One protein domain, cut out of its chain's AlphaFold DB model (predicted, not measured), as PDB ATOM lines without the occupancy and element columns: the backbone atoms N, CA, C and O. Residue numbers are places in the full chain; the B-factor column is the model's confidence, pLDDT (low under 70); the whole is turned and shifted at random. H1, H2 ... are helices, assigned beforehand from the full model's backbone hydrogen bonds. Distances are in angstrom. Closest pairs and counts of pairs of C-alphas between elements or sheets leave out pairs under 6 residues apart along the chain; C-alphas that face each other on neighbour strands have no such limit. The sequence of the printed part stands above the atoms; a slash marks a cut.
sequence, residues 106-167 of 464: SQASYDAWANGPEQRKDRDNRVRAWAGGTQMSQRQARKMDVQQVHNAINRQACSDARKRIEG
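Overview. This is residues 106 to 167 of the 464 residues of an uncharacterized protein of Euryarchaeota archaeon (UniProt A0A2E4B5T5). A loose rod built along one long helix, H4, with two shorter helices, H1 and H2, set crosswise near the end of H4 where its last residues lie, and the small helix H3 at its other end. H1 and H2 run opposite ways, nearly in line with each other in direction, and residues 114 to 121 at their turn stick out. The printed part has 62 residues with four named helices, H1 H2 H3 H4 along the chain, and no named strand; its class is all helix. It is loose, with a radius of gyration of the C-alphas of 13.6 A, and spans 43 by 19 by 15 A.

Arrangement. H1, residues 106 to 115, is close to but not clearly touching H2, residues 120 to 131, at a shallow tilt of 14 degrees, opposite ways; their closest C-alphas, of Ala 108 and Arg 126, are 7.9 A apart. H2 touches H4, residues 147 to 165, with residues 127 to 131 alone, about perpendicular at 87 degrees; the closest C-alphas, of Ala 131 and Ala 161, are 5.0 A apart. H1 is close to but not clearly touching H4, with the closest C-alphas, of Ser 106 and Ile 165, 5.4 A apart. H3, residues 138 to 143, is apart from H1 and H2. H3 and H4 touch only at the corner, and only just, with 3 pairs of C-alphas within 8 A; the closest are those of Ala 141 and Gln 147, 4.8 A apart. In H1, H2, H3 and H4 every O i to N i+4 pair is within hydrogen-bond range.

Along the chain. H1 begins at C-alpha 106, (23.473, 11.764, -51.961), and is 14.3 A long. H2 is 16.0 A long and H3 8.5 A. H4, 26.4 A long, runs from C-alpha 147 at (47.456, 14.364, -33.852) to C-alpha 165 at (25.810, 9.042, -47.942).

Size, cuts and confidence. The C-alphas farthest apart, of Ala 114 and Lys 143, are 42.6 A apart. The printed part has no cut and no long link. The model's pLDDT is under 70 at residue 106 and residues 132 to 137.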
ATOM      1  N   SER A 106      24.280  12.882 -51.463       69.38
ATOM      2  CA  SER A 106      23.473  11.764 -51.961       69.38
ATOM      3  C   SER A 106      23.503  11.679 -53.484       69.38
ATOM      4  O   SER A 106      23.602  10.586 -54.030       69.38
ATOM      5  N   GLN A 107      23.486  12.825 -54.172       75.25
ATOM      6  CA  GLN A 107      23.575  12.867 -55.631       75.25
ATOM      7  C   GLN A 107      24.959  12.413 -56.113       75.25
ATOM      8  O   GLN A 107      25.053  11.571 -56.996       75.25
ATOM      9  N   ALA A 108      26.034  12.888 -55.475       76.12
ATOM     10  CA  ALA A 108      27.395  12.461 -55.799       76.12
ATOM     11  C   ALA A 108      27.611  10.954 -55.554       76.12
ATOM     12  O   ALA A 108      28.306  10.294 -56.321       76.12
ATOM     13  N   SER A 109      27.007  10.409 -54.495       78.44
ATOM     14  CA  SER A 109      26.985   8.969 -54.208       78.44
ATOM     15  C   SER A 109      26.241   8.185 -55.286       78.44
ATOM     16  O   SER A 109      26.768   7.218 -55.829       78.44
ATOM     17  N   TYR A 110      25.042   8.648 -55.644       80.31
ATOM     18  CA  TYR A 110      24.224   8.053 -56.694       80.31
ATOM     19  C   TYR A 110      24.946   8.044 -58.045       80.31
ATOM     20  O   TYR A 110      24.980   7.016 -58.721       80.31
ATOM     21  N   ASP A 111      25.567   9.162 -58.422       80.44
ATOM     22  CA  ASP A 111      26.291   9.295 -59.685       80.44
ATOM     23  C   ASP A 111      27.559   8.436 -59.709       80.44
ATOM     24  O   ASP A 111      27.826   7.777 -60.715       80.44
ATOM     25  N   ALA A 112      28.307   8.376 -58.602       82.19
ATOM     26  CA  ALA A 112      29.421   7.440 -58.467       82.19
ATOM     27  C   ALA A 112      28.935   6.003 -58.696       82.19
ATOM     28  O   ALA A 112      29.536   5.265 -59.475       82.19
ATOM     29  N   TRP A 113      27.790   5.641 -58.109       80.00
ATOM     30  CA  TRP A 113      27.288   4.280 -58.211       80.00
ATOM     31  C   TRP A 113      26.797   3.911 -59.611       80.00
ATOM     32  O   TRP A 113      27.074   2.837 -60.150       80.00
ATOM     33  N   ALA A 114      26.080   4.843 -60.228       82.56
ATOM     34  CA  ALA A 114      25.589   4.752 -61.591       82.56
ATOM     35  C   ALA A 114      26.710   4.506 -62.613       82.56
ATOM     36  O   ALA A 114      26.523   3.758 -63.582       82.56
ATOM     37  N   ASN A 115      27.868   5.130 -62.395       82.56
ATOM     38  CA  ASN A 115      29.009   5.076 -63.304       82.56
ATOM     39  C   ASN A 115      29.845   3.792 -63.171       82.56
ATOM     40  O   ASN A 115      30.631   3.506 -64.073       82.56
ATOM     41  N   GLY A 116      29.627   2.986 -62.125       80.06
ATOM     42  CA  GLY A 116      30.291   1.697 -61.925       80.06
ATOM     43  C   GLY A 116      31.271   1.689 -60.748       80.06
ATOM     44  O   GLY A 116      31.144   2.506 -59.836       80.06
ATOM     45  N   PRO A 117      32.225   0.742 -60.718       79.88
ATOM     46  CA  PRO A 117      33.166   0.621 -59.610       79.88
ATOM     47  C   PRO A 117      34.093   1.843 -59.524       79.88
ATOM     48  O   PRO A 117      34.870   2.136 -60.434       79.88
ATOM     49  N   GLU A 118      34.016   2.546 -58.396       78.75
ATOM     50  CA  GLU A 118      34.869   3.685 -58.056       78.75
ATOM     51  C   GLU A 118      36.207   3.195 -57.472       78.75
ATOM     52  O   GLU A 118      36.245   2.260 -56.665       78.75
ATOM     53  N   GLN A 119      37.330   3.830 -57.834       78.94
ATOM     54  CA  GLN A 119      38.605   3.505 -57.190       78.94
ATOM     55  C   GLN A 119      38.552   3.885 -55.711       78.94
ATOM     56  O   GLN A 119      38.025   4.931 -55.338       78.94
ATOM     57  N   ARG A 120      39.196   3.084 -54.854       80.00
ATOM     58  CA  ARG A 120      39.231   3.335 -53.403       80.00
ATOM     59  C   ARG A 120      39.666   4.763 -53.054       80.00
ATOM     60  O   ARG A 120      39.105   5.362 -52.144       80.00
ATOM     61  N   LYS A 121      40.655   5.300 -53.774       77.44
ATOM     62  CA  LYS A 121      41.161   6.661 -53.563       77.44
ATOM     63  C   LYS A 121      40.101   7.718 -53.881       77.44
ATOM     64  O   LYS A 121      39.942   8.648 -53.099       77.44
ATOM     65  N   ASP A 122      39.379   7.551 -54.983       80.38
ATOM     66  CA  ASP A 122      38.354   8.497 -55.433       80.38
ATOM     67  C   ASP A 122      37.142   8.462 -54.496       80.38
ATOM     68  O   ASP A 122      36.711   9.512 -54.016       80.38
ATOM     69  N   ARG A 123      36.726   7.258 -54.079       80.75
ATOM     70  CA  ARG A 123      35.697   7.067 -53.050       80.75
ATOM     71  C   ARG A 123      36.080   7.735 -51.738       80.75
ATOM     72  O   ARG A 123      35.286   8.471 -51.158       80.75
ATOM     73  N   ASP A 124      37.304   7.504 -51.265       79.44
ATOM     74  CA  ASP A 124      37.794   8.115 -50.031       79.44
ATOM     75  C   ASP A 124      37.852   9.643 -50.135       79.44
ATOM     76  O   ASP A 124      37.540  10.327 -49.163       79.44
ATOM     77  N   ASN A 125      38.225  10.185 -51.295       77.25
ATOM     78  CA  ASN A 125      38.235  11.625 -51.532       77.25
ATOM     79  C   ASN A 125      36.814  12.202 -51.527       77.25
ATOM     80  O   ASN A 125      36.573  13.192 -50.834       77.25
ATOM     81  N   ARG A 126      35.860  11.556 -52.209       80.62
ATOM     82  CA  ARG A 126      34.443  11.950 -52.216       80.62
ATOM     83  C   ARG A 126      33.859  11.919 -50.807       80.62
ATOM     84  O   ARG A 126      33.301  12.911 -50.350       80.62
ATOM     85  N   VAL A 127      34.033  10.816 -50.085       80.06
ATOM     86  CA  VAL A 127      33.573  10.682 -48.694       80.06
ATOM     87  C   VAL A 127      34.192  11.760 -47.808       80.06
ATOM     88  O   VAL A 127      33.476  12.387 -47.033       80.06
ATOM     89  N   ARG A 128      35.504  12.013 -47.922       77.75
ATOM     90  CA  ARG A 128      36.176  13.066 -47.143       77.75
ATOM     91  C   ARG A 128      35.651  14.460 -47.473       77.75
ATOM     92  O   ARG A 128      35.515  15.260 -46.554       77.75
ATOM     93  N   ALA A 129      35.338  14.742 -48.737       74.94
ATOM     94  CA  ALA A 129      34.764  16.022 -49.144       74.94
ATOM     95  C   ALA A 129      33.406  16.280 -48.462       74.94
ATOM     96  O   ALA A 129      33.123  17.401 -48.041       74.94
ATOM     97  N   TRP A 130      32.599  15.231 -48.276       73.38
ATOM     98  CA  TRP A 130      31.278  15.319 -47.644       73.38
ATOM     99  C   TRP A 130      31.260  15.079 -46.133       73.38
ATOM    100  O   TRP A 130      30.292  15.451 -45.473       73.38
ATOM    101  N   ALA A 131      32.318  14.498 -45.565       72.94
ATOM    102  CA  ALA A 131      32.496  14.420 -44.117       72.94
ATOM    103  C   ALA A 131      32.590  15.816 -43.478       72.94
ATOM    104  O   ALA A 131      32.230  15.977 -42.313       72.94
ATOM    105  N   GLY A 132      32.989  16.822 -44.267       64.69
ATOM    106  CA  GLY A 132      33.004  18.224 -43.868       64.69
ATOM    107  C   GLY A 132      34.002  18.535 -42.748       64.69
ATOM    108  O   GLY A 132      34.795  17.693 -42.328       64.69
ATOM    109  N   GLY A 133      33.952  19.781 -42.271       60.91
ATOM    110  CA  GLY A 133      34.737  20.273 -41.136       60.91
ATOM    111  C   GLY A 133      36.019  21.025 -41.511       60.91
ATOM    112  O   GLY A 133      36.645  20.781 -42.542       60.91
ATOM    113  N   THR A 134      36.422  21.954 -40.639       56.88
ATOM    114  CA  THR A 134      37.717  22.638 -40.719       56.88
ATOM    115  C   THR A 134      38.814  21.637 -40.377       56.88
ATOM    116  O   THR A 134      39.049  21.320 -39.210       56.88
ATOM    117  N   GLN A 135      39.469  21.090 -41.397       62.06
ATOM    118  CA  GLN A 135      40.584  20.179 -41.184       62.06
ATOM    119  C   GLN A 135      41.822  20.963 -40.768       62.06
ATOM    120  O   GLN A 135      42.272  21.882 -41.448       62.06
ATOM    121  N   MET A 136      42.386  20.578 -39.631       64.81
ATOM    122  CA  MET A 136      43.625  21.164 -39.162       64.81
ATOM    123  C   MET A 136      44.797  20.571 -39.943       64.81
ATOM    124  O   MET A 136      44.868  19.360 -40.156       64.81
ATOM    125  N   SER A 137      45.744  21.411 -40.367       69.25
ATOM    126  CA  SER A 137      46.929  20.912 -41.068       69.25
ATOM    127  C   SER A 137      47.692  19.909 -40.191       69.25
ATOM    128  O   SER A 137      47.834  20.111 -38.982       69.25
ATOM    129  N   GLN A 138      48.247  18.846 -40.788       73.31
ATOM    130  CA  GLN A 138      49.035  17.860 -40.028       73.31
ATOM    131  C   GLN A 138      50.202  18.513 -39.277       73.31
ATOM    132  O   GLN A 138      50.554  18.099 -38.178       73.31
ATOM    133  N   ARG A 139      50.787  19.577 -39.841       72.94
ATOM    134  CA  ARG A 139      51.855  20.340 -39.189       72.94
ATOM    135  C   ARG A 139      51.375  20.985 -37.887       72.94
ATOM    136  O   ARG A 139      52.098  20.955 -36.895       72.94
ATOM    137  N   GLN A 140      50.170  21.545 -37.879       73.56
ATOM    138  CA  GLN A 140      49.584  22.178 -36.701       73.56
ATOM    139  C   GLN A 140      49.067  21.146 -35.693       73.56
ATOM    140  O   GLN A 140      49.256  21.331 -34.495       73.56
ATOM    141  N   ALA A 141      48.538  20.015 -36.167       79.25
ATOM    142  CA  ALA A 141      48.172  18.877 -35.324       79.25
ATOM    143  C   ALA A 141      49.368  18.290 -34.565       79.25
ATOM    144  O   ALA A 141      49.250  18.018 -33.372       79.25
ATOM    145  N   ARG A 142      50.528  18.163 -35.226       81.00
ATOM    146  CA  ARG A 142      51.792  17.772 -34.582       81.00
ATOM    147  C   ARG A 142      52.301  18.841 -33.621       81.00
ATOM    148  O   ARG A 142      52.727  18.508 -32.527       81.00
ATOM    149  N   LYS A 143      52.239  20.122 -34.009       84.81
ATOM    150  CA  LYS A 143      52.702  21.237 -33.163       84.81
ATOM    151  C   LYS A 143      51.913  21.349 -31.854       84.81
ATOM    152  O   LYS A 143      52.487  21.746 -30.851       84.81
ATOM    153  N   MET A 144      50.620  21.031 -31.876       80.75
ATOM    154  CA  MET A 144      49.748  21.081 -30.697       80.75
ATOM    155  C   MET A 144      49.583  19.724 -29.997       80.75
ATOM    156  O   MET A 144      48.764  19.625 -29.098       80.75
ATOM    157  N   ASP A 145      50.313  18.689 -30.425       81.12
ATOM    158  CA  ASP A 145      50.252  17.323 -29.880       81.12
ATOM    159  C   ASP A 145      48.841  16.696 -29.816       81.12
ATOM    160  O   ASP A 145      48.519  15.844 -28.996       81.12
ATOM    161  N   VAL A 146      47.960  17.095 -30.737       82.44
ATOM    162  CA  VAL A 146      46.578  16.582 -30.837       82.44
ATOM    163  C   VAL A 146      46.389  15.666 -32.046       82.44
ATOM    164  O   VAL A 146      45.267  15.402 -32.478       82.44
ATOM    165  N   GLN A 147      47.483  15.164 -32.625       83.06
ATOM    166  CA  GLN A 147      47.456  14.364 -33.852       83.06
ATOM    167  C   GLN A 147      46.577  13.112 -33.713       83.06
ATOM    168  O   GLN A 147      45.824  12.790 -34.632       83.06
ATOM    169  N   GLN A 148      46.654  12.412 -32.578       80.12
ATOM    170  CA  GLN A 148      45.873  11.194 -32.348       80.12
ATOM    171  C   GLN A 148      44.374  11.494 -32.256       80.12
ATOM    172  O   GLN A 148      43.576  10.841 -32.928       80.12
ATOM    173  N   VAL A 149      44.007  12.534 -31.500       74.88
ATOM    174  CA  VAL A 149      42.617  12.983 -31.335       74.88
ATOM    175  C   VAL A 149      42.046  13.462 -32.668       74.88
ATOM    176  O   VAL A 149      40.963  13.045 -33.067       74.88
ATOM    177  N   HIS A 150      42.809  14.261 -33.416       78.75
ATOM    178  CA  HIS A 150      42.412  14.730 -34.739       78.75
ATOM    179  C   HIS A 150      42.191  13.569 -35.722       78.75
ATOM    180  O   HIS A 150      41.191  13.533 -36.436       78.75
ATOM    181  N   ASN A 151      43.084  12.574 -35.720       80.69
ATOM    182  CA  ASN A 151      42.936  11.382 -36.552       80.69
ATOM    183  C   ASN A 151      41.706  10.549 -36.154       80.69
ATOM    184  O   ASN A 151      41.025  10.028 -37.037       80.69
ATOM    185  N   ALA A 152      41.412  10.419 -34.857       78.81
ATOM    186  CA  ALA A 152      40.237   9.702 -34.368       78.81
ATOM    187  C   ALA A 152      38.933  10.397 -34.791       78.81
ATOM    188  O   ALA A 152      38.049   9.745 -35.344       78.81
ATOM    189  N   ILE A 153      38.857  11.723 -34.632       79.00
ATOM    190  CA  ILE A 153      37.707  12.531 -35.062       79.00
ATOM    191  C   ILE A 153      37.503  12.417 -36.575       79.00
ATOM    192  O   ILE A 153      36.390  12.151 -37.016       79.00
ATOM    193  N   ASN A 154      38.566  12.533 -37.377       79.38
ATOM    194  CA  ASN A 154      38.456  12.404 -38.832       79.38
ATOM    195  C   ASN A 154      37.985  11.008 -39.259       79.38
ATOM    196  O   ASN A 154      37.183  10.888 -40.184       79.38
ATOM    197  N   ARG A 155      38.465   9.947 -38.595       81.94
ATOM    198  CA  ARG A 155      38.005   8.574 -38.854       81.94
ATOM    199  C   ARG A 155      36.521   8.423 -38.536       81.94
ATOM    200  O   ARG A 155      35.797   7.872 -39.362       81.94
ATOM    201  N   GLN A 156      36.078   8.944 -37.393       79.50
ATOM    202  CA  GLN A 156      34.675   8.906 -36.993       79.50
ATOM    203  C   GLN A 156      33.796   9.709 -37.961       79.50
ATOM    204  O   GLN A 156      32.824   9.175 -38.484       79.50
ATOM    205  N   ALA A 157      34.197  10.935 -38.307       78.56
ATOM    206  CA  ALA A 157      33.478  11.785 -39.253       78.56
ATOM    207  C   ALA A 157      33.362  11.141 -40.644       78.56
ATOM    208  O   ALA A 157      32.288  11.154 -41.240       78.56
ATOM    209  N   CYS A 158      34.437  10.521 -41.147       81.19
ATOM    210  CA  CYS A 158      34.393   9.776 -42.408       81.19
ATOM    211  C   CYS A 158      33.479   8.546 -42.314       81.19
ATOM    212  O   CYS A 158      32.748   8.268 -43.258       81.19
ATOM    213  N   SER A 159      33.507   7.815 -41.197       81.56
ATOM    214  CA  SER A 159      32.625   6.665 -40.964       81.56
ATOM    215  C   SER A 159      31.151   7.081 -40.958       81.56
ATOM    216  O   SER A 159      30.333   6.482 -41.655       81.56
ATOM    217  N   ASP A 160      30.812   8.143 -40.232       76.44
ATOM    218  CA  ASP A 160      29.440   8.651 -40.144       76.44
ATOM    219  C   ASP A 160      28.967   9.226 -41.484       76.44
ATOM    220  O   ASP A 160      27.815   9.037 -41.879       76.44
ATOM    221  N   ALA A 161      29.865   9.880 -42.225       77.62
ATOM    222  CA  ALA A 161      29.601  10.338 -43.583       77.62
ATOM    223  C   ALA A 161      29.320   9.172 -44.538       77.62
ATOM    224  O   ALA A 161      28.331   9.230 -45.262       77.62
ATOM    225  N   ARG A 162      30.113   8.091 -44.510       78.00
ATOM    226  CA  ARG A 162      29.853   6.898 -45.340       78.00
ATOM    227  C   ARG A 162      28.478   6.309 -45.071       78.00
ATOM    228  O   ARG A 162      27.692   6.160 -46.004       78.00
ATOM    229  N   LYS A 163      28.151   6.073 -43.798       74.38
ATOM    230  CA  LYS A 163      26.842   5.536 -43.399       74.38
ATOM    231  C   LYS A 163      25.688   6.406 -43.890       74.38
ATOM    232  O   LYS A 163      24.687   5.879 -44.360       74.38
ATOM    233  N   ARG A 164      25.837   7.731 -43.818       72.00
ATOM    234  CA  ARG A 164      24.808   8.690 -44.244       72.00
ATOM    235  C   ARG A 164      24.653   8.780 -45.766       72.00
ATOM    236  O   ARG A 164      23.544   8.978 -46.243       72.00
ATOM    237  N   ILE A 165      25.757   8.708 -46.509       74.25
ATOM    238  CA  ILE A 165      25.810   9.042 -47.942       74.25
ATOM    239  C   ILE A 165      25.634   7.809 -48.831       74.25
ATOM    240  O   ILE A 165      25.008   7.882 -49.887       74.25
ATOM    241  N   GLU A 166      26.237   6.691 -48.443       73.19
ATOM    242  CA  GLU A 166      26.271   5.465 -49.247       73.19
ATOM    243  C   GLU A 166      25.270   4.430 -48.721       73.19
ATOM    244  O   GLU A 166      24.665   3.708 -49.512       73.19
ATOM    245  N   GLY A 167      25.046   4.400 -47.403       70.94
ATOM    246  CA  GLY A 167      24.198   3.408 -46.747       70.94
ATOM    247  C   GLY A 167      24.850   2.022 -46.660       70.94
ATOM    248  O   GLY A 167      25.779   1.690 -47.394       70.94
TER     249      GLY A 167